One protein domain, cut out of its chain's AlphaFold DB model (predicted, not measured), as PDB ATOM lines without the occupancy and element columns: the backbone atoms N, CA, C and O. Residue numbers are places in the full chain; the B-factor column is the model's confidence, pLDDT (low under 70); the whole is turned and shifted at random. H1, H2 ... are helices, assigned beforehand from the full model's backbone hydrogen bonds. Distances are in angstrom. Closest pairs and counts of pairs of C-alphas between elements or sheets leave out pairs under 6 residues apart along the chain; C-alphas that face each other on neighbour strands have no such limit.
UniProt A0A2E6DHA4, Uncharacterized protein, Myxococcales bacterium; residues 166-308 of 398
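Overview. This is residues 166 to 308 of the 398 residues of an uncharacterized protein of Myxococcales bacterium (UniProt A0A2E6DHA4). The longest helix, H5, H4 and H3 make a flat zigzag, with H4 between the other two: H3 and H4 fold back as a hairpin, while H4 and H5 open like a V from the end where residues 270 to 274 join them. H2 crosses the last half of H4 slantwise, from H5 to the beginning of H3, and H1 is set off near the last residues of H3. The printed part has 143 residues with five named helices, H1 to H5 in chain order, and no named strand; its class is all helix. It is compact, with a radius of gyration of the C-alphas of 16.6 A, and only just elongated, spanning 53 by 34 by 19 A.

Along the chain. Find C-alpha 275 at (-3.980, 47.714, -39.167); from there H5, residues 275 to 302, runs 41.1 A to C-alpha 302 at (-35.554, 22.236, -45.759). H4 is residues 252 to 269, 25.7 A long, and H3 is residues 222 to 237, 22.4 A. H2, residues 198 to 217, runs 29.0 A. Look for H1, residues 166 to 180, from C-alpha 166 at (-50.953, 51.183, -37.943); it is 20.8 A long.

Arrangement. Start at H5, where residues 281 to 292 alone touch residues 198 to 207 of H2; the closest C-alphas, of Leu 288 and Ser 200, are 4.6 A apart. These two run opposite ways at a steep tilt of 42 degrees. Residues 278 to 285 of H5 alone touch residues 262 to 269 of H4, closest at the C-alphas of Cys 281 and Ala 269, 5.7 A; this hairpin has a shallow tilt of 34.8 degrees, only just short of steep. H4 and H3 touch as another hairpin, at a shallow tilt of 28 degrees, and the C-alphas of Gly 257 and Gly 228 come closest, at 4.3 A. Residues 207 to 211 of H2 alone touch residues 261 to 269 of H4 at a steep tilt of 69 degrees, only just short of about perpendicular, closest at the C-alphas of Ile 210 and Ala 265, 5.5 A. H1 is close to H3 but not clearly touching, with the C-alphas of Leu 172 and Ala 236 7.1 A apart. In H1 to H4 every O i to N i+4 pair is within hydrogen-bond range; in H5 it is 21 of 24.

Size, cuts and confidence. Look to Ala 273 and Gln 308 for the two C-alphas farthest apart, 52.8 A. The printed part has no cut. Residues 181 to 197 and 238 to 251 are the long links. Confidence is under 70 at residues 186 to 189, 219 to 221, 244 to 245 and 303 to 308.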
ATOM      1  N   GLU A 166     -50.776  52.545 -38.459       91.06
ATOM      2  CA  GLU A 166     -50.953  51.183 -37.943       91.06
ATOM      3  C   GLU A 166     -50.641  50.129 -39.014       91.06
ATOM      4  O   GLU A 166     -49.892  49.183 -38.758       91.06
ATOM      5  N   THR A 167     -51.141  50.331 -40.241       88.19
ATOM      6  CA  THR A 167     -50.828  49.468 -41.391       88.19
ATOM      7  C   THR A 167     -49.326  49.461 -41.654       88.19
ATOM      8  O   THR A 167     -48.719  48.397 -41.761       88.19
ATOM      9  N   LEU A 168     -48.708  50.647 -41.700       89.94
ATOM     10  CA  LEU A 168     -47.273  50.781 -41.935       89.94
ATOM     11  C   LEU A 168     -46.452  50.049 -40.864       89.94
ATOM     12  O   LEU A 168     -45.538  49.304 -41.205       89.94
ATOM     13  N   GLN A 169     -46.782  50.230 -39.583       92.06
ATOM     14  CA  GLN A 169     -46.088  49.577 -38.468       92.06
ATOM     15  C   GLN A 169     -46.233  48.056 -38.506       92.06
ATOM     16  O   GLN A 169     -45.237  47.343 -38.390       92.06
ATOM     17  N   THR A 170     -47.454  47.558 -38.713       91.00
ATOM     18  CA  THR A 170     -47.738  46.117 -38.784       91.00
ATOM     19  C   THR A 170     -46.975  45.466 -39.933       91.00
ATOM     20  O   THR A 170     -46.333  44.428 -39.764       91.00
ATOM     21  N   ASN A 171     -46.977  46.113 -41.097       90.75
ATOM     22  CA  ASN A 171     -46.297  45.617 -42.282       90.75
ATOM     23  C   ASN A 171     -44.769  45.661 -42.133       90.75
ATOM     24  O   ASN A 171     -44.090  44.690 -42.470       90.75
ATOM     25  N   LEU A 172     -44.221  46.741 -41.566       91.88
ATOM     26  CA  LEU A 172     -42.794  46.841 -41.253       91.88
ATOM     27  C   LEU A 172     -42.351  45.794 -40.230       91.88
ATOM     28  O   LEU A 172     -41.269  45.229 -40.377       91.88
ATOM     29  N   LEU A 173     -43.179  45.499 -39.223       92.38
ATOM     30  CA  LEU A 173     -42.900  44.432 -38.265       92.38
ATOM     31  C   LEU A 173     -42.853  43.071 -38.963       92.38
ATOM     32  O   LEU A 173     -41.962  42.276 -38.678       92.38
ATOM     33  N   GLN A 174     -43.759  42.811 -39.908       90.56
ATOM     34  CA  GLN A 174     -43.711  41.585 -40.704       90.56
ATOM     35  C   GLN A 174     -42.433  41.502 -41.552       90.56
ATOM     36  O   GLN A 174     -41.784  40.463 -41.572       90.56
ATOM     37  N   VAL A 175     -42.023  42.599 -42.197       91.31
ATOM     38  CA  VAL A 175     -40.748  42.663 -42.937       91.31
ATOM     39  C   VAL A 175     -39.551  42.426 -42.014       91.31
ATOM     40  O   VAL A 175     -38.609  41.734 -42.394       91.31
ATOM     41  N   PHE A 176     -39.578  42.972 -40.798       92.62
ATOM     42  CA  PHE A 176     -38.540  42.729 -39.801       92.62
ATOM     43  C   PHE A 176     -38.478  41.245 -39.419       92.62
ATOM     44  O   PHE A 176     -37.406  40.646 -39.473       92.62
ATOM     45  N   LYS A 177     -39.623  40.623 -39.120       91.62
ATOM     46  CA  LYS A 177     -39.694  39.182 -38.839       91.62
ATOM     47  C   LYS A 177     -39.163  38.354 -40.003       91.62
ATOM     48  O   LYS A 177     -38.371  37.445 -39.772       91.62
ATOM     49  N   ASP A 178     -39.510  38.716 -41.238       89.12
ATOM     50  CA  ASP A 178     -39.027  38.014 -42.428       89.12
ATOM     51  C   ASP A 178     -37.503  38.071 -42.579       89.12
ATOM     52  O   ASP A 178     -36.898  37.117 -43.061       89.12
ATOM     53  N   LEU A 179     -36.885  39.191 -42.195       90.94
ATOM     54  CA  LEU A 179     -35.446  39.417 -42.322       90.94
ATOM     55  C   LEU A 179     -34.636  38.811 -41.169       90.94
ATOM     56  O   LEU A 179     -33.511  38.374 -41.401       90.94
ATOM     57  N   PHE A 180     -35.180  38.797 -39.951       93.31
ATOM     58  CA  PHE A 180     -34.413  38.526 -38.727       93.31
ATOM     59  C   PHE A 180     -34.906  37.329 -37.905       93.31
ATOM     60  O   PHE A 180     -34.139  36.804 -37.106       93.31
ATOM     61  N   GLU A 181     -36.151  36.879 -38.065       90.25
ATOM     62  CA  GLU A 181     -36.711  35.784 -37.256       90.25
ATOM     63  C   GLU A 181     -37.033  34.559 -38.108       90.25
ATOM     64  O   GLU A 181     -36.447  33.493 -37.926       90.25
ATOM     65  N   ARG A 182     -37.967  34.709 -39.050       85.44
ATOM     66  CA  ARG A 182     -38.448  33.649 -39.937       85.44
ATOM     67  C   ARG A 182     -39.102  34.283 -41.157       85.44
ATOM     68  O   ARG A 182     -40.041  35.060 -41.014       85.44
ATOM     69  N   GLY A 183     -38.650  33.909 -42.349       78.75
ATOM     70  CA  GLY A 183     -39.222  34.361 -43.614       78.75
ATOM     71  C   GLY A 183     -40.570  33.711 -43.884       78.75
ATOM     72  O   GLY A 183     -40.613  32.720 -44.598       78.75
ATOM     73  N   SER A 184     -41.663  34.214 -43.311       75.81
ATOM     74  CA  SER A 184     -42.997  33.608 -43.472       75.81
ATOM     75  C   SER A 184     -43.849  34.269 -44.553       75.81
ATOM     76  O   SER A 184     -44.864  33.709 -44.955       75.81
ATOM     77  N   SER A 185     -43.435  35.427 -45.076       72.69
ATOM     78  CA  SER A 185     -44.144  36.099 -46.180       72.69
ATOM     79  C   SER A 185     -43.792  35.579 -47.580       72.69
ATOM     80  O   SER A 185     -44.226  36.145 -48.591       72.69
ATOM     81  N   TYR A 186     -42.966  34.544 -47.641       65.81
ATOM     82  CA  TYR A 186     -42.603  33.804 -48.841       65.81
ATOM     83  C   TYR A 186     -43.638  32.702 -49.146       65.81
ATOM     84  O   TYR A 186     -44.485  32.400 -48.309       65.81
ATOM     85  N   TYR A 187     -43.585  32.090 -50.336       57.16
ATOM     86  CA  TYR A 187     -44.441  30.930 -50.652       57.16
ATOM     87  C   TYR A 187     -44.060  29.659 -49.880       57.16
ATOM     88  O   TYR A 187     -44.869  28.749 -49.787       57.16
ATOM     89  N   PHE A 188     -42.870  29.622 -49.290       60.66
ATOM     90  CA  PHE A 188     -42.455  28.640 -48.296       60.66
ATOM     91  C   PHE A 188     -41.655  29.369 -47.222       60.66
ATOM     92  O   PHE A 188     -40.974  30.358 -47.502       60.66
ATOM     93  N   SER A 189     -41.755  28.919 -45.983       69.25
ATOM     94  CA  SER A 189     -41.046  29.491 -44.858       69.25
ATOM     95  C   SER A 189     -39.538  29.371 -45.053       69.25
ATOM     96  O   SER A 189     -39.013  28.291 -45.306       69.25
ATOM     97  N   LEU A 190     -38.821  30.466 -44.810       76.44
ATOM     98  CA  LEU A 190     -37.368  30.470 -44.681       76.44
ATOM     99  C   LEU A 190     -36.993  30.466 -43.186       76.44
ATOM    100  O   LEU A 190     -37.106  31.504 -42.528       76.44
ATOM    101  N   PRO A 191     -36.580  29.325 -42.611       81.81
ATOM    102  CA  PRO A 191     -36.310  29.198 -41.175       81.81
ATOM    103  C   PRO A 191     -35.057  29.944 -40.738       81.81
ATOM    104  O   PRO A 191     -34.971  30.377 -39.594       81.81
ATOM    105  N   TYR A 192     -34.084  30.068 -41.639       89.12
ATOM    106  CA  TYR A 192     -32.857  30.814 -41.409       89.12
ATOM    107  C   TYR A 192     -32.836  31.999 -42.382       89.12
ATOM    108  O   TYR A 192     -32.325  31.856 -43.500       89.12
ATOM    109  N   PRO A 193     -33.466  33.129 -42.016       89.12
ATOM    110  CA  PRO A 193     -33.596  34.285 -42.894       89.12
ATOM    111  C   PRO A 193     -32.272  35.039 -43.065       89.12
ATOM    112  O   PRO A 193     -31.280  34.733 -42.403       89.12
ATOM    113  N   GLU A 194     -32.278  36.043 -43.947       89.50
ATOM    114  CA  GLU A 194     -31.101  36.822 -44.369       89.50
ATOM    115  C   GLU A 194     -30.228  37.309 -43.202       89.50
ATOM    116  O   GLU A 194     -29.005  37.261 -43.280       89.50
ATOM    117  N   PHE A 195     -30.848  37.764 -42.112       93.69
ATOM    118  CA  PHE A 195     -30.163  38.363 -40.970       93.69
ATOM    119  C   PHE A 195     -30.531  37.694 -39.635       93.69
ATOM    120  O   PHE A 195     -30.535  38.336 -38.582       93.69
ATOM    121  N   GLY A 196     -30.872  36.403 -39.663       90.81
ATOM    122  CA  GLY A 196     -31.327  35.682 -38.470       90.81
ATOM    123  C   GLY A 196     -30.227  35.305 -37.474       90.81
ATOM    124  O   GLY A 196     -30.508  35.085 -36.297       90.81
ATOM    125  N   GLY A 197     -28.969  35.215 -37.915       92.12
ATOM    126  CA  GLY A 197     -27.857  34.780 -37.071       92.12
ATOM    127  C   GLY A 197     -27.088  35.926 -36.397       92.12
ATOM    128  O   GLY A 197     -26.997  37.028 -36.940       92.12
ATOM    129  N   PRO A 198     -26.429  35.685 -35.249       93.69
ATOM    130  CA  PRO A 198     -25.633  36.707 -34.558       93.69
ATOM    131  C   PRO A 198     -24.449  37.230 -35.394       93.69
ATOM    132  O   PRO A 198     -23.998  38.361 -35.200       93.69
ATOM    133  N   LEU A 199     -23.943  36.434 -36.343       95.75
ATOM    134  CA  LEU A 199     -22.870  36.852 -37.246       95.75
ATOM    135  C   LEU A 199     -23.355  37.888 -38.271       95.75
ATOM    136  O   LEU A 199     -22.638  38.853 -38.549       95.75
ATOM    137  N   SER A 200     -24.580  37.747 -38.787       95.00
ATOM    138  CA  SER A 200     -25.168  38.769 -39.656       95.00
ATOM    139  C   SER A 200     -25.355  40.098 -38.912       95.00
ATOM    140  O   SER A 200     -25.029  41.152 -39.459       95.00
ATOM    141  N   TRP A 201     -25.746  40.066 -37.632       95.31
ATOM    142  CA  TRP A 201     -25.913  41.267 -36.802       95.31
ATOM    143  C   TRP A 201     -24.593  42.009 -36.606       95.31
ATOM    144  O   TRP A 201     -24.529  43.225 -36.805       95.31
ATOM    145  N   LEU A 202     -23.519  41.277 -36.285       95.88
ATOM    146  CA  LEU A 202     -22.170  41.841 -36.216       95.88
ATOM    147  C   LEU A 202     -21.809  42.543 -37.528       95.88
ATOM    148  O   LEU A 202     -21.318  43.675 -37.521       95.88
ATOM    149  N   SER A 203     -22.088  41.896 -38.659       96.69
ATOM    150  CA  SER A 203     -21.791  42.473 -39.963       96.69
ATOM    151  C   SER A 203     -22.643  43.699 -40.293       96.69
ATOM    152  O   SER A 203     -22.120  44.625 -40.913       96.69
ATOM    153  N   ILE A 204     -23.920  43.736 -39.901       96.50
ATOM    154  CA  ILE A 204     -24.800  44.902 -40.084       96.50
ATOM    155  C   ILE A 204     -24.250  46.095 -39.301       96.50
ATOM    156  O   ILE A 204     -24.117  47.186 -39.859       96.50
ATOM    157  N   VAL A 205     -23.868  45.884 -38.038       96.75
ATOM    158  CA  VAL A 205     -23.294  46.936 -37.187       96.75
ATOM    159  C   VAL A 205     -21.994  47.468 -37.791       96.75
ATOM    160  O   VAL A 205     -21.839  48.679 -37.966       96.75
ATOM    161  N   VAL A 206     -21.073  46.580 -38.178       96.56
ATOM    162  CA  VAL A 206     -19.796  46.975 -38.799       96.56
ATOM    163  C   VAL A 206     -20.023  47.698 -40.129       96.56
ATOM    164  O   VAL A 206     -19.404  48.736 -40.371       96.56
ATOM    165  N   CYS A 207     -20.945  47.211 -40.963       96.56
ATOM    166  CA  CYS A 207     -21.339  47.873 -42.204       96.56
ATOM    167  C   CYS A 207     -21.846  49.297 -41.938       96.56
ATOM    168  O   CYS A 207     -21.367  50.244 -42.564       96.56
ATOM    169  N   GLY A 208     -22.751  49.468 -40.970       95.56
ATOM    170  CA  GLY A 208     -23.291  50.769 -40.574       95.56
ATOM    171  C   GLY A 208     -22.206  51.751 -40.129       95.56
ATOM    172  O   GLY A 208     -22.180  52.894 -40.590       95.56
ATOM    173  N   LEU A 209     -21.252  51.299 -39.307       94.69
ATOM    174  CA  LEU A 209     -20.123  52.120 -38.853       94.69
ATOM    175  C   LEU A 209     -19.224  52.572 -40.014       94.69
ATOM    176  O   LEU A 209     -18.836  53.743 -40.084       94.69
ATOM    177  N   ILE A 210     -18.915  51.675 -40.958       93.56
ATOM    178  CA  ILE A 210     -18.113  52.025 -42.138       93.56
ATOM    179  C   ILE A 210     -18.886  52.999 -43.037       93.56
ATOM    180  O   ILE A 210     -18.321  54.007 -43.462       93.56
ATOM    181  N   CYS A 211     -20.176  52.759 -43.291       93.31
ATOM    182  CA  CYS A 211     -21.030  53.665 -44.064       93.31
ATOM    183  C   CYS A 211     -21.112  55.064 -43.432       93.31
ATOM    184  O   CYS A 211     -20.962  56.061 -44.140       93.31
ATOM    185  N   ALA A 212     -21.257  55.155 -42.106       91.81
ATOM    186  CA  ALA A 212     -21.240  56.425 -41.378       91.81
ATOM    187  C   ALA A 212     -19.895  57.156 -41.529       91.81
ATOM    188  O   ALA A 212     -19.850  58.375 -41.714       91.81
ATOM    189  N   GLN A 213     -18.779  56.422 -41.527       89.81
ATOM    190  CA  GLN A 213     -17.468  57.009 -41.789       89.81
ATOM    191  C   GLN A 213     -17.314  57.500 -43.235       89.81
ATOM    192  O   GLN A 213     -16.748  58.576 -43.447       89.81
ATOM    193  N   ILE A 214     -17.792  56.734 -44.222       88.19
ATOM    194  CA  ILE A 214     -17.793  57.133 -45.640       88.19
ATOM    195  C   ILE A 214     -18.585  58.428 -45.810       88.19
ATOM    196  O   ILE A 214     -18.095  59.362 -46.446       88.19
ATOM    197  N   TRP A 215     -19.757  58.515 -45.174       87.12
ATOM    198  CA  TRP A 215     -20.560  59.732 -45.146       87.12
ATOM    199  C   TRP A 215     -19.775  60.908 -44.562       87.12
ATOM    200  O   TRP A 215     -19.602  61.930 -45.229       87.12
ATOM    201  N   LYS A 216     -19.236  60.747 -43.345       87.62
ATOM    202  CA  LYS A 216     -18.536  61.813 -42.617       87.62
ATOM    203  C   LYS A 216     -17.321  62.340 -43.378       87.62
ATOM    204  O   LYS A 216     -17.105  63.546 -43.425       87.62
ATOM    205  N   LYS A 217     -16.517  61.448 -43.962       83.62
ATOM    206  CA  LYS A 217     -15.287  61.832 -44.674       83.62
ATOM    207  C   LYS A 217     -15.534  62.233 -46.131       83.62
ATOM    208  O   LYS A 217     -14.611  62.730 -46.765       83.62
ATOM    209  N   ARG A 218     -16.740  61.998 -46.668       75.69
ATOM    210  CA  ARG A 218     -17.086  62.163 -48.095       75.69
ATOM    211  C   ARG A 218     -16.093  61.466 -49.040       75.69
ATOM    212  O   ARG A 218     -15.863  61.919 -50.157       75.69
ATOM    213  N   VAL A 219     -15.481  60.369 -48.589       64.88
ATOM    214  CA  VAL A 219     -14.446  59.648 -49.346       64.88
ATOM    215  C   VAL A 219     -15.103  58.672 -50.315       64.88
ATOM    216  O   VAL A 219     -15.955  57.878 -49.923       64.88
ATOM    217  N   GLY A 220     -14.665  58.687 -51.574       66.25
ATOM    218  CA  GLY A 220     -15.088  57.725 -52.590       66.25
ATOM    219  C   GLY A 220     -16.339  58.159 -53.351       66.25
ATOM    220  O   GLY A 220     -16.391  59.258 -53.894       66.25
ATOM    221  N   THR A 221     -17.320  57.262 -53.448       67.75
ATOM    222  CA  THR A 221     -18.532  57.397 -54.272       67.75
ATOM    223  C   THR A 221     -19.768  57.670 -53.397       67.75
ATOM    224  O   THR A 221     -20.594  56.769 -53.230       67.75
ATOM    225  N   PRO A 222     -19.939  58.883 -52.828       70.94
ATOM    226  CA  PRO A 222     -21.036  59.190 -51.902       70.94
ATOM    227  C   PRO A 222     -22.419  58.996 -52.536       70.94
ATOM    228  O   PRO A 222     -23.374  58.668 -51.846       70.94
ATOM    229  N   TYR A 223     -22.526  59.103 -53.862       74.94
ATOM    230  CA  TYR A 223     -23.769  58.806 -54.572       74.94
ATOM    231  C   TYR A 223     -24.223  57.342 -54.407       74.94
ATOM    232  O   TYR A 223     -25.423  57.114 -54.349       74.94
ATOM    233  N   LEU A 224     -23.312  56.357 -54.295       79.69
ATOM    234  CA  LEU A 224     -23.692  54.954 -54.045       79.69
ATOM    235  C   LEU A 224     -24.230  54.763 -52.630       79.69
ATOM    236  O   LEU A 224     -25.150  53.978 -52.427       79.69
ATOM    237  N   LEU A 225     -23.677  55.504 -51.666       86.06
ATOM    238  CA  LEU A 225     -24.186  55.527 -50.300       86.06
ATOM    239  C   LEU A 225     -25.618  56.083 -50.277       86.06
ATOM    240  O   LEU A 225     -26.518  55.427 -49.762       86.06
ATOM    241  N   TYR A 226     -25.844  57.250 -50.889       85.75
ATOM    242  CA  TYR A 226     -27.180  57.849 -50.971       85.75
ATOM    243  C   TYR A 226     -28.159  56.988 -51.772       85.75
ATOM    244  O   TYR A 226     -29.316  56.874 -51.388       85.75
ATOM    245  N   ALA A 227     -27.697  56.344 -52.842       83.19
ATOM    246  CA  ALA A 227     -28.487  55.392 -53.612       83.19
ATOM    247  C   ALA A 227     -28.926  54.184 -52.777       83.19
ATOM    248  O   ALA A 227     -30.106  53.846 -52.784       83.19
ATOM    249  N   GLY A 228     -27.998  53.551 -52.050       88.88
ATOM    250  CA  GLY A 228     -28.306  52.406 -51.191       88.88
ATOM    251  C   GLY A 228     -29.282  52.772 -50.072       88.88
ATOM    252  O   GLY A 228     -30.272  52.073 -49.873       88.88
ATOM    253  N   ILE A 229     -29.060  53.912 -49.404       91.19
ATOM    254  CA  ILE A 229     -29.966  54.440 -48.369       91.19
ATOM    255  C   ILE A 229     -31.338  54.787 -48.963       91.19
ATOM    256  O   ILE A 229     -32.362  54.420 -48.396       91.19
ATOM    257  N   GLY A 230     -31.374  55.469 -50.108       90.06
ATOM    258  CA  GLY A 230     -32.618  55.849 -50.774       90.06
ATOM    259  C   GLY A 230     -33.445  54.631 -51.176       90.06
ATOM    260  O   GLY A 230     -34.642  54.595 -50.910       90.06
ATOM    261  N   LEU A 231     -32.805  53.604 -51.743       90.00
ATOM    262  CA  LEU A 231     -33.478  52.359 -52.108       90.00
ATOM    263  C   LEU A 231     -33.995  51.608 -50.873       90.00
ATOM    264  O   LEU A 231     -35.125  51.122 -50.907       90.00
ATOM    265  N   LEU A 232     -33.221  51.571 -49.778       91.56
ATOM    266  CA  LEU A 232     -33.674  51.025 -48.493       91.56
ATOM    267  C   LEU A 232     -34.930  51.749 -47.994       91.56
ATOM    268  O   LEU A 232     -35.936  51.108 -47.718       91.56
ATOM    269  N   ILE A 233     -34.904  53.082 -47.916       91.56
ATOM    270  CA  ILE A 233     -36.029  53.869 -47.390       91.56
ATOM    271  C   ILE A 233     -37.266  53.718 -48.279       91.56
ATOM    272  O   ILE A 233     -38.351  53.439 -47.778       91.56
ATOM    273  N   LEU A 234     -37.119  53.858 -49.598       90.19
ATOM    274  CA  LEU A 234     -38.250  53.741 -50.523       90.19
ATOM    275  C   LEU A 234     -38.876  52.344 -50.477       90.19
ATOM    276  O   LEU A 234     -40.100  52.230 -50.486       90.19
ATOM    277  N   SER A 235     -38.050  51.301 -50.366       89.81
ATOM    278  CA  SER A 235     -38.509  49.910 -50.269       89.81
ATOM    279  C   SER A 235     -39.051  49.545 -48.889       89.81
ATOM    280  O   SER A 235     -39.855  48.625 -48.790       89.81
ATOM    281  N   ALA A 236     -38.658  50.265 -47.833       89.75
ATOM    282  CA  ALA A 236     -39.262  50.152 -46.509       89.75
ATOM    283  C   ALA A 236     -40.626  50.843 -46.454       89.75
ATOM    284  O   ALA A 236     -41.543  50.343 -45.820       89.75
ATOM    285  N   VAL A 237     -40.777  52.003 -47.092       89.50
ATOM    286  CA  VAL A 237     -41.971  52.835 -46.907       89.50
ATOM    287  C   VAL A 237     -43.061  52.473 -47.908       89.50
ATOM    288  O   VAL A 237     -44.144  52.067 -47.499       89.50
ATOM    289  N   LEU A 238     -42.796  52.592 -49.214       87.38
ATOM    290  CA  LEU A 238     -43.857  52.557 -50.227       87.38
ATOM    291  C   LEU A 238     -44.635  51.231 -50.260       87.38
ATOM    292  O   LEU A 238     -45.865  51.283 -50.235       87.38
ATOM    293  N   PRO A 239     -43.990  50.048 -50.253       84.56
ATOM    294  CA  PRO A 239     -44.724  48.783 -50.256       84.56
ATOM    295  C   PRO A 239     -45.541  48.545 -48.984       84.56
ATOM    296  O   PRO A 239     -46.612  47.942 -49.043       84.56
ATOM    297  N   ASN A 240     -45.048  49.033 -47.842       87.81
ATOM    298  CA  ASN A 240     -45.672  48.823 -46.537       87.81
ATOM    299  C   ASN A 240     -46.833  49.790 -46.266       87.81
ATOM    300  O   ASN A 240     -47.536  49.615 -45.276       87.81
ATOM    301  N   LEU A 241     -47.104  50.741 -47.170       85.94
ATOM    302  CA  LEU A 241     -48.360  51.496 -47.187       85.94
ATOM    303  C   LEU A 241     -49.530  50.679 -47.757       85.94
ATOM    304  O   LEU A 241     -50.675  51.088 -47.615       85.94
ATOM    305  N   SER A 242     -49.308  49.538 -48.414       80.38
ATOM    306  CA  SER A 242     -50.428  48.720 -48.895       80.38
ATOM    307  C   SER A 242     -51.054  47.907 -47.760       80.38
ATOM    308  O   SER A 242     -50.354  47.229 -47.016       80.38
ATOM    309  N   SER A 243     -52.385  47.898 -47.665       70.69
ATOM    310  CA  SER A 243     -53.119  47.057 -46.702       70.69
ATOM    311  C   SER A 243     -53.150  45.571 -47.072       70.69
ATOM    312  O   SER A 243     -53.617  44.745 -46.292       70.69
ATOM    313  N   LEU A 244     -52.673  45.208 -48.263       69.38
ATOM    314  CA  LEU A 244     -52.691  43.838 -48.752       69.38
ATOM    315  C   LEU A 244     -51.286  43.277 -48.822       69.38
ATOM    316  O   LEU A 244     -50.390  43.920 -49.360       69.38
ATOM    317  N   PHE A 245     -51.152  42.012 -48.435       68.00
ATOM    318  CA  PHE A 245     -49.976  41.194 -48.711       68.00
ATOM    319  C   PHE A 245     -48.643  41.782 -48.182       68.00
ATOM    320  O   PHE A 245     -47.724  42.001 -48.983       68.00
ATOM    321  N   PRO A 246     -48.499  41.973 -46.854       73.75
ATOM    322  CA  PRO A 246     -47.262  42.468 -46.249       73.75
ATOM    323  C   PRO A 246     -46.075  41.525 -46.456       73.75
ATOM    324  O   PRO A 246     -46.239  40.388 -46.921       73.75
ATOM    325  N   GLY A 247     -44.890  42.029 -46.104       80.19
ATOM    326  CA  GLY A 247     -43.659  41.255 -46.008       80.19
ATOM    327  C   GLY A 247     -42.641  41.480 -47.122       80.19
ATOM    328  O   GLY A 247     -42.813  42.310 -48.026       80.19
ATOM    329  N   LEU A 248     -41.548  40.719 -47.052       79.94
ATOM    330  CA  LEU A 248     -40.350  40.960 -47.858       79.94
ATOM    331  C   LEU A 248     -40.571  40.795 -49.366       79.94
ATOM    332  O   LEU A 248     -39.879  41.433 -50.157       79.94
ATOM    333  N   ARG A 249     -41.582  40.025 -49.786       75.19
ATOM    334  CA  ARG A 249     -41.923  39.835 -51.206       75.19
ATOM    335  C   ARG A 249     -42.086  41.153 -51.975       75.19
ATOM    336  O   ARG A 249     -41.702  41.218 -53.133       75.19
ATOM    337  N   ARG A 250     -42.601  42.221 -51.358       75.50
ATOM    338  CA  ARG A 250     -42.751  43.539 -52.016       75.50
ATOM    339  C   ARG A 250     -41.631  44.519 -51.686       75.50
ATOM    340  O   ARG A 250     -41.588  45.611 -52.241       75.50
ATOM    341  N   CYS A 251     -40.737  44.118 -50.793       83.50
ATOM    342  CA  CYS A 251     -39.671  44.944 -50.254       83.50
ATOM    343  C   CYS A 251     -38.296  44.385 -50.643       83.50
ATOM    344  O   CYS A 251     -37.319  44.606 -49.940       83.50
ATOM    345  N   THR A 252     -38.195  43.670 -51.765       82.12
ATOM    346  CA  THR A 252     -36.944  43.094 -52.291       82.12
ATOM    347  C   THR A 252     -35.867  44.150 -52.540       82.12
ATOM    348  O   THR A 252     -34.678  43.883 -52.353       82.12
ATOM    349  N   GLY A 253     -36.268  45.391 -52.833       86.56
ATOM    350  CA  GLY A 253     -35.364  46.540 -52.878       86.56
ATOM    351  C   GLY A 253     -34.652  46.841 -51.547       86.56
ATOM    352  O   GLY A 253     -33.566  47.417 -51.571       86.56
ATOM    353  N   LEU A 254     -35.170  46.390 -50.393       89.69
ATOM    354  CA  LEU A 254     -34.441  46.457 -49.117       89.69
ATOM    355  C   LEU A 254     -33.153  45.646 -49.173       89.69
ATOM    356  O   LEU A 254     -32.095  46.131 -48.778       89.69
ATOM    357  N   ILE A 255     -33.240  44.428 -49.707       89.31
ATOM    358  CA  ILE A 255     -32.095  43.533 -49.843       89.31
ATOM    359  C   ILE A 255     -31.085  44.146 -50.814       89.31
ATOM    360  O   ILE A 255     -29.906  44.260 -50.481       89.31
ATOM    361  N   ALA A 256     -31.540  44.635 -51.974       89.19
ATOM    362  CA  ALA A 256     -30.671  45.342 -52.917       89.19
ATOM    363  C   ALA A 256     -29.963  46.543 -52.272       89.19
ATOM    364  O   ALA A 256     -28.747  46.692 -52.400       89.19
ATOM    365  N   GLY A 257     -30.713  47.394 -51.568       91.25
ATOM    366  CA  GLY A 257     -30.179  48.581 -50.911       91.25
ATOM    367  C   GLY A 257     -29.150  48.227 -49.837       91.25
ATOM    368  O   GLY A 257     -28.057  48.797 -49.832       91.25
ATOM    369  N   PHE A 258     -29.439  47.226 -48.999       93.94
ATOM    370  CA  PHE A 258     -28.481  46.701 -48.026       93.94
ATOM    371  C   PHE A 258     -27.204  46.208 -48.708       93.94
ATOM    372  O   PHE A 258     -26.112  46.609 -48.315       93.94
ATOM    373  N   TYR A 259     -27.308  45.400 -49.764       92.50
ATOM    374  CA  TYR A 259     -26.124  44.858 -50.428       92.50
ATOM    375  C   TYR A 259     -25.293  45.900 -51.178       92.50
ATOM    376  O   TYR A 259     -24.071  45.752 -51.270       92.50
ATOM    377  N   ILE A 260     -25.910  46.981 -51.665       90.50
ATOM    378  CA  ILE A 260     -25.176  48.149 -52.172       90.50
ATOM    379  C   ILE A 260     -24.324  48.751 -51.047       90.50
ATOM    380  O   ILE A 260     -23.124  48.977 -51.236       90.50
ATOM    381  N   LEU A 261     -24.915  48.968 -49.865       93.31
ATOM    382  CA  LEU A 261     -24.204  49.502 -48.700       93.31
ATOM    383  C   LEU A 261     -23.111  48.555 -48.206       93.31
ATOM    384  O   LEU A 261     -21.975  48.983 -48.006       93.31
ATOM    385  N   TYR A 262     -23.422  47.268 -48.093       95.12
ATOM    386  CA  TYR A 262     -22.489  46.221 -47.693       95.12
ATOM    387  C   TYR A 262     -21.289  46.145 -48.642       95.12
ATOM    388  O   TYR A 262     -20.143  46.123 -48.200       95.12
ATOM    389  N   THR A 263     -21.525  46.181 -49.956       92.44
ATOM    390  CA  THR A 263     -20.458  46.182 -50.968       92.44
ATOM    391  C   THR A 263     -19.556  47.407 -50.827       92.44
ATOM    392  O   THR A 263     -18.323  47.307 -50.867       92.44
ATOM    393  N   LEU A 264     -20.161  48.582 -50.637       90.88
ATOM    394  CA  LEU A 264     -19.430  49.826 -50.433       90.88
ATOM    395  C   LEU A 264     -18.598  49.782 -49.138       90.88
ATOM    396  O   LEU A 264     -17.429  50.177 -49.139       90.88
ATOM    397  N   ALA A 265     -19.164  49.253 -48.054       93.31
ATOM    398  CA  ALA A 265     -18.477  49.082 -46.781       93.31
ATOM    399  C   ALA A 265     -17.316  48.079 -46.887       93.31
ATOM    400  O   ALA A 265     -16.192  48.399 -46.501       93.31
ATOM    401  N   ALA A 266     -17.541  46.906 -47.484       92.81
ATOM    402  CA  ALA A 266     -16.537  45.851 -47.626       92.81
ATOM    403  C   ALA A 266     -15.355  46.300 -48.494       92.81
ATOM    404  O   ALA A 266     -14.192  46.107 -48.131       92.81
ATOM    405  N   SER A 267     -15.633  46.977 -49.612       89.75
ATOM    406  CA  SER A 267     -14.584  47.527 -50.480       89.75
ATOM    407  C   SER A 267     -13.766  48.633 -49.791       89.75
ATOM    408  O   SER A 267     -12.560  48.775 -50.049       89.75
ATOM    409  N   SER A 268     -14.389  49.365 -48.864       89.75
ATOM    410  CA  SER A 268     -13.767  50.438 -48.078       89.75
ATOM    411  C   SER A 268     -13.063  49.950 -46.810       89.75
ATOM    412  O   SER A 268     -12.163  50.636 -46.323       89.75
ATOM    413  N   ALA A 269     -13.389  48.756 -46.302       87.62
ATOM    414  CA  ALA A 269     -12.787  48.179 -45.097       87.62
ATOM    415  C   ALA A 269     -11.255  48.062 -45.200       87.62
ATOM    416  O   ALA A 269     -10.545  48.236 -44.219       87.62
ATOM    417  N   SER A 270     -10.722  47.854 -46.408       82.06
ATOM    418  CA  SER A 270      -9.273  47.812 -46.663       82.06
ATOM    419  C   SER A 270      -8.555  49.168 -46.542       82.06
ATOM    420  O   SER A 270      -7.331  49.197 -46.418       82.06
ATOM    421  N   GLY A 271      -9.293  50.285 -46.567       80.62
ATOM    422  CA  GLY A 271      -8.755  51.650 -46.599       80.62
ATOM    423  C   GLY A 271      -8.417  52.255 -45.232       80.62
ATOM    424  O   GLY A 271      -7.988  53.406 -45.167       80.62
ATOM    425  N   PHE A 272      -8.615  51.524 -44.134       84.56
ATOM    426  CA  PHE A 272      -8.278  52.008 -42.795       84.56
ATOM    427  C   PHE A 272      -6.760  51.990 -42.555       84.56
ATOM    428  O   PHE A 272      -6.102  50.970 -42.758       84.56
ATOM    429  N   ALA A 273      -6.215  53.121 -42.087       85.88
ATOM    430  CA  ALA A 273      -4.785  53.274 -41.798       85.88
ATOM    431  C   ALA A 273      -4.323  52.393 -40.623       85.88
ATOM    432  O   ALA A 273      -3.253  51.792 -40.672       85.88
ATOM    433  N   ASN A 274      -5.148  52.278 -39.576       92.19
ATOM    434  CA  ASN A 274      -4.864  51.405 -38.440       92.19
ATOM    435  C   ASN A 274      -5.068  49.932 -38.845       92.19
ATOM    436  O   ASN A 274      -6.181  49.522 -39.181       92.19
ATOM    437  N   LYS A 275      -3.990  49.136 -38.784       92.94
ATOM    438  CA  LYS A 275      -3.980  47.714 -39.167       92.94
ATOM    439  C   LYS A 275      -4.959  46.871 -38.344       92.94
ATOM    440  O   LYS A 275      -5.635  46.021 -38.916       92.94
ATOM    441  N   THR A 276      -5.056  47.110 -37.037       93.06
ATOM    442  CA  THR A 276      -5.971  46.383 -36.145       93.06
ATOM    443  C   THR A 276      -7.419  46.683 -36.505       93.06
ATOM    444  O   THR A 276      -8.191  45.759 -36.739       93.06
ATOM    445  N   LEU A 277      -7.770  47.965 -36.649       92.00
ATOM    446  CA  LEU A 277      -9.119  48.376 -37.043       92.00
ATOM    447  C   LEU A 277      -9.496  47.831 -38.426       92.00
ATOM    448  O   LEU A 277     -10.587  47.303 -38.599       92.00
ATOM    449  N   ARG A 278      -8.571  47.884 -39.392       92.00
ATOM    450  CA  ARG A 278      -8.755  47.290 -40.722       92.00
ATOM    451  C   ARG A 278      -9.086  45.801 -40.646       92.00
ATOM    452  O   ARG A 278     -10.011  45.351 -41.314       92.00
ATOM    453  N   ASN A 279      -8.337  45.049 -39.842       93.12
ATOM    454  CA  ASN A 279      -8.556  43.615 -39.674       93.12
ATOM    455  C   ASN A 279      -9.896  43.332 -38.985       93.12
ATOM    456  O   ASN A 279     -10.627  42.462 -39.445       93.12
ATOM    457  N   LEU A 280     -10.254  44.090 -37.943       94.38
ATOM    458  CA  LEU A 280     -11.548  43.962 -37.264       94.38
ATOM    459  C   LEU A 280     -12.717  44.266 -38.203       94.38
ATOM    460  O   LEU A 280     -13.670  43.498 -38.254       94.38
ATOM    461  N   CYS A 281     -12.628  45.338 -38.995       94.00
ATOM    462  CA  CYS A 281     -13.628  45.653 -40.012       94.00
ATOM    463  C   CYS A 281     -13.739  44.533 -41.048       94.00
ATOM    464  O   CYS A 281     -14.842  44.125 -41.386       94.00
ATOM    465  N   PHE A 282     -12.614  44.009 -41.539       93.00
ATOM    466  CA  PHE A 282     -12.623  42.918 -42.512       93.00
ATOM    467  C   PHE A 282     -13.253  41.637 -41.944       93.00
ATOM    468  O   PHE A 282     -14.105  41.047 -42.601       93.00
ATOM    469  N   LEU A 283     -12.897  41.250 -40.716       94.19
ATOM    470  CA  LEU A 283     -13.507  40.117 -40.010       94.19
ATOM    471  C   LEU A 283     -15.006  40.337 -39.773       94.19
ATOM    472  O   LEU A 283     -15.799  39.430 -40.000       94.19
ATOM    473  N   GLY A 284     -15.398  41.553 -39.389       95.81
ATOM    474  CA  GLY A 284     -16.798  41.931 -39.231       95.81
ATOM    475  C   GLY A 284     -17.588  41.814 -40.532       95.81
ATOM    476  O   GLY A 284     -18.688  41.278 -40.523       95.81
ATOM    477  N   MET A 285     -17.011  42.232 -41.663       96.12
ATOM    478  CA  MET A 285     -17.646  42.051 -42.971       96.12
ATOM    479  C   MET A 285     -17.698  40.574 -43.383       96.12
ATOM    480  O   MET A 285     -18.691  40.157 -43.967       96.12
ATOM    481  N   LEU A 286     -16.681  39.766 -43.062       96.06
ATOM    482  CA  LEU A 286     -16.689  38.317 -43.316       96.06
ATOM    483  C   LEU A 286     -17.745  37.556 -42.502       96.06
ATOM    484  O   LEU A 286     -18.113  36.451 -42.894       96.06
ATOM    485  N   ALA A 287     -18.250  38.122 -41.408       96.75
ATOM    486  CA  ALA A 287     -19.254  37.461 -40.583       96.75
ATOM    487  C   ALA A 287     -20.540  37.155 -41.374       96.75
ATOM    488  O   ALA A 287     -21.079  36.062 -41.234       96.75
ATOM    489  N   LEU A 288     -20.980  38.051 -42.268       96.25
ATOM    490  CA  LEU A 288     -22.185  37.838 -43.079       96.25
ATOM    491  C   LEU A 288     -22.091  36.637 -44.040       96.25
ATOM    492  O   LEU A 288     -22.949  35.765 -43.954       96.25
ATOM    493  N   PRO A 289     -21.086  36.515 -44.935       95.62
ATOM    494  CA  PRO A 289     -20.982  35.345 -45.804       95.62
ATOM    495  C   PRO A 289     -20.778  34.039 -45.026       95.62
ATOM    496  O   PRO A 289     -21.198  32.992 -45.509       95.62
ATOM    497  N   ILE A 290     -20.168  34.079 -43.833       95.38
ATOM    498  CA  ILE A 290     -20.080  32.903 -42.954       95.38
ATOM    499  C   ILE A 290     -21.472  32.531 -42.427       95.38
ATOM    500  O   ILE A 290     -21.850  31.366 -42.512       95.38
ATOM    501  N   ASP A 291     -22.248  33.502 -41.936       94.81
ATOM    502  CA  ASP A 291     -23.634  33.283 -41.496       94.81
ATOM    503  C   ASP A 291     -24.490  32.709 -42.630       94.81
ATOM    504  O   ASP A 291     -25.160  31.691 -42.464       94.81
ATOM    505  N   HIS A 292     -24.378  33.303 -43.819       94.44
ATOM    506  CA  HIS A 292     -25.071  32.859 -45.022       94.44
ATOM    507  C   HIS A 292     -24.671  31.449 -45.429       94.44
ATOM    508  O   HIS A 292     -25.544  30.661 -45.753       94.44
ATOM    509  N   LEU A 293     -23.388  31.082 -45.366       93.00
ATOM    510  CA  LEU A 293     -22.954  29.712 -45.650       93.00
ATOM    511  C   LEU A 293     -23.634  28.699 -44.714       93.00
ATOM    512  O   LEU A 293     -24.117  27.660 -45.169       93.00
ATOM    513  N   LEU A 294     -23.698  29.017 -43.417       92.00
ATOM    514  CA  LEU A 294     -24.333  28.171 -42.404       92.00
ATOM    515  C   LEU A 294     -25.853  28.084 -42.601       92.00
ATOM    516  O   LEU A 294     -26.433  27.004 -42.475       92.00
ATOM    517  N   ALA A 295     -26.496  29.206 -42.929       90.56
ATOM    518  CA  ALA A 295     -27.926  29.274 -43.211       90.56
ATOM    519  C   ALA A 295     -28.288  28.561 -44.522       90.56
ATOM    520  O   ALA A 295     -29.268  27.820 -44.568       90.56
ATOM    521  N   PHE A 296     -27.479  28.720 -45.572       85.94
ATOM    522  CA  PHE A 296     -27.727  28.190 -46.913       85.94
ATOM    523  C   PHE A 296     -27.844  26.668 -46.905       85.94
ATOM    524  O   PHE A 296     -28.814  26.129 -47.431       85.94
ATOM    525  N   GLN A 297     -26.906  25.963 -46.260       82.69
ATOM    526  CA  GLN A 297     -26.959  24.500 -46.165       82.69
ATOM    527  C   GLN A 297     -28.219  24.023 -45.430       82.69
ATOM    528  O   GLN A 297     -28.852  23.049 -45.844       82.69
ATOM    529  N   ARG A 298     -28.604  24.717 -44.353       85.75
ATOM    530  CA  ARG A 298     -29.798  24.375 -43.575       85.75
ATOM    531  C   ARG A 298     -31.068  24.633 -44.377       85.75
ATOM    532  O   ARG A 298     -31.892  23.733 -44.490       85.75
ATOM    533  N   ASN A 299     -31.191  25.798 -45.006       83.06
ATOM    534  CA  ASN A 299     -32.332  26.125 -45.862       83.06
ATOM    535  C   ASN A 299     -32.447  25.158 -47.048       83.06
ATOM    536  O   ASN A 299     -33.534  24.663 -47.319       83.06
ATOM    537  N   LEU A 300     -31.332  24.799 -47.695       78.88
ATOM    538  CA  LEU A 300     -31.310  23.819 -48.785       78.88
ATOM    539  C   LEU A 300     -31.853  22.449 -48.348       78.88
ATOM    540  O   LEU A 300     -32.561  21.800 -49.113       78.88
ATOM    541  N   SER A 301     -31.548  22.013 -47.122       77.00
ATOM    542  CA  SER A 301     -32.099  20.764 -46.578       77.00
ATOM    543  C   SER A 301     -33.606  20.831 -46.319       77.00
ATOM    544  O   SER A 301     -34.284  19.814 -46.429       77.00
ATOM    545  N   GLN A 302     -34.134  22.025 -46.032       74.06
ATOM    546  CA  GLN A 302     -35.554  22.236 -45.759       74.06
ATOM    547  C   GLN A 302     -36.397  22.455 -47.016       74.06
ATOM    548  O   GLN A 302     -37.585  22.181 -46.973       74.06
ATOM    549  N   LEU A 303     -35.794  22.815 -48.157       65.94
ATOM    550  CA  LEU A 303     -36.495  22.862 -49.452       65.94
ATOM    551  C   LEU A 303     -37.138  21.522 -49.851       65.94
ATOM    552  O   LEU A 303     -38.024  21.498 -50.696       65.94
ATOM    553  N   LYS A 304     -36.670  20.409 -49.276       59.91
ATOM    554  CA  LYS A 304     -37.211  19.064 -49.515       59.91
ATOM    555  C   LYS A 304     -38.304  18.659 -48.528       59.91
ATOM    556  O   LYS A 304     -38.906  17.607 -48.708       59.91
ATOM    557  N   ILE A 305     -38.494  19.424 -47.456       59.94
ATOM    558  CA  ILE A 305     -39.490  19.128 -46.431       59.94
ATOM    559  C   ILE A 305     -40.797  19.753 -46.911       59.94
ATOM    560  O   ILE A 305     -40.856  20.958 -47.132       59.94
ATOM    561  N   GLU A 306     -41.813  18.914 -47.123       51.03
ATOM    562  CA  GLU A 306     -43.146  19.316 -47.574       51.03
ATOM    563  C   GLU A 306     -43.713  20.413 -46.668       51.03
ATOM    564  O   GLU A 306     -44.116  20.163 -45.532       51.03
ATOM    565  N   GLU A 307     -43.751  21.645 -47.166       53.78
ATOM    566  CA  GLU A 307     -44.499  22.710 -46.518       53.78
ATOM    567  C   GLU A 307     -45.885  22.859 -47.140       53.78
ATOM    568  O   GLU A 307     -46.117  22.514 -48.297       53.78
ATOM    569  N   GLN A 308     -46.797  23.419 -46.345       45.47
ATOM    570  CA  GLN A 308     -48.230  23.642 -46.584       45.47
ATOM    571  C   GLN A 308     -48.622  24.137 -47.994       45.47
ATOM    572  O   GLN A 308     -49.771  23.964 -48.392       45.47
TER     573      GLN A 308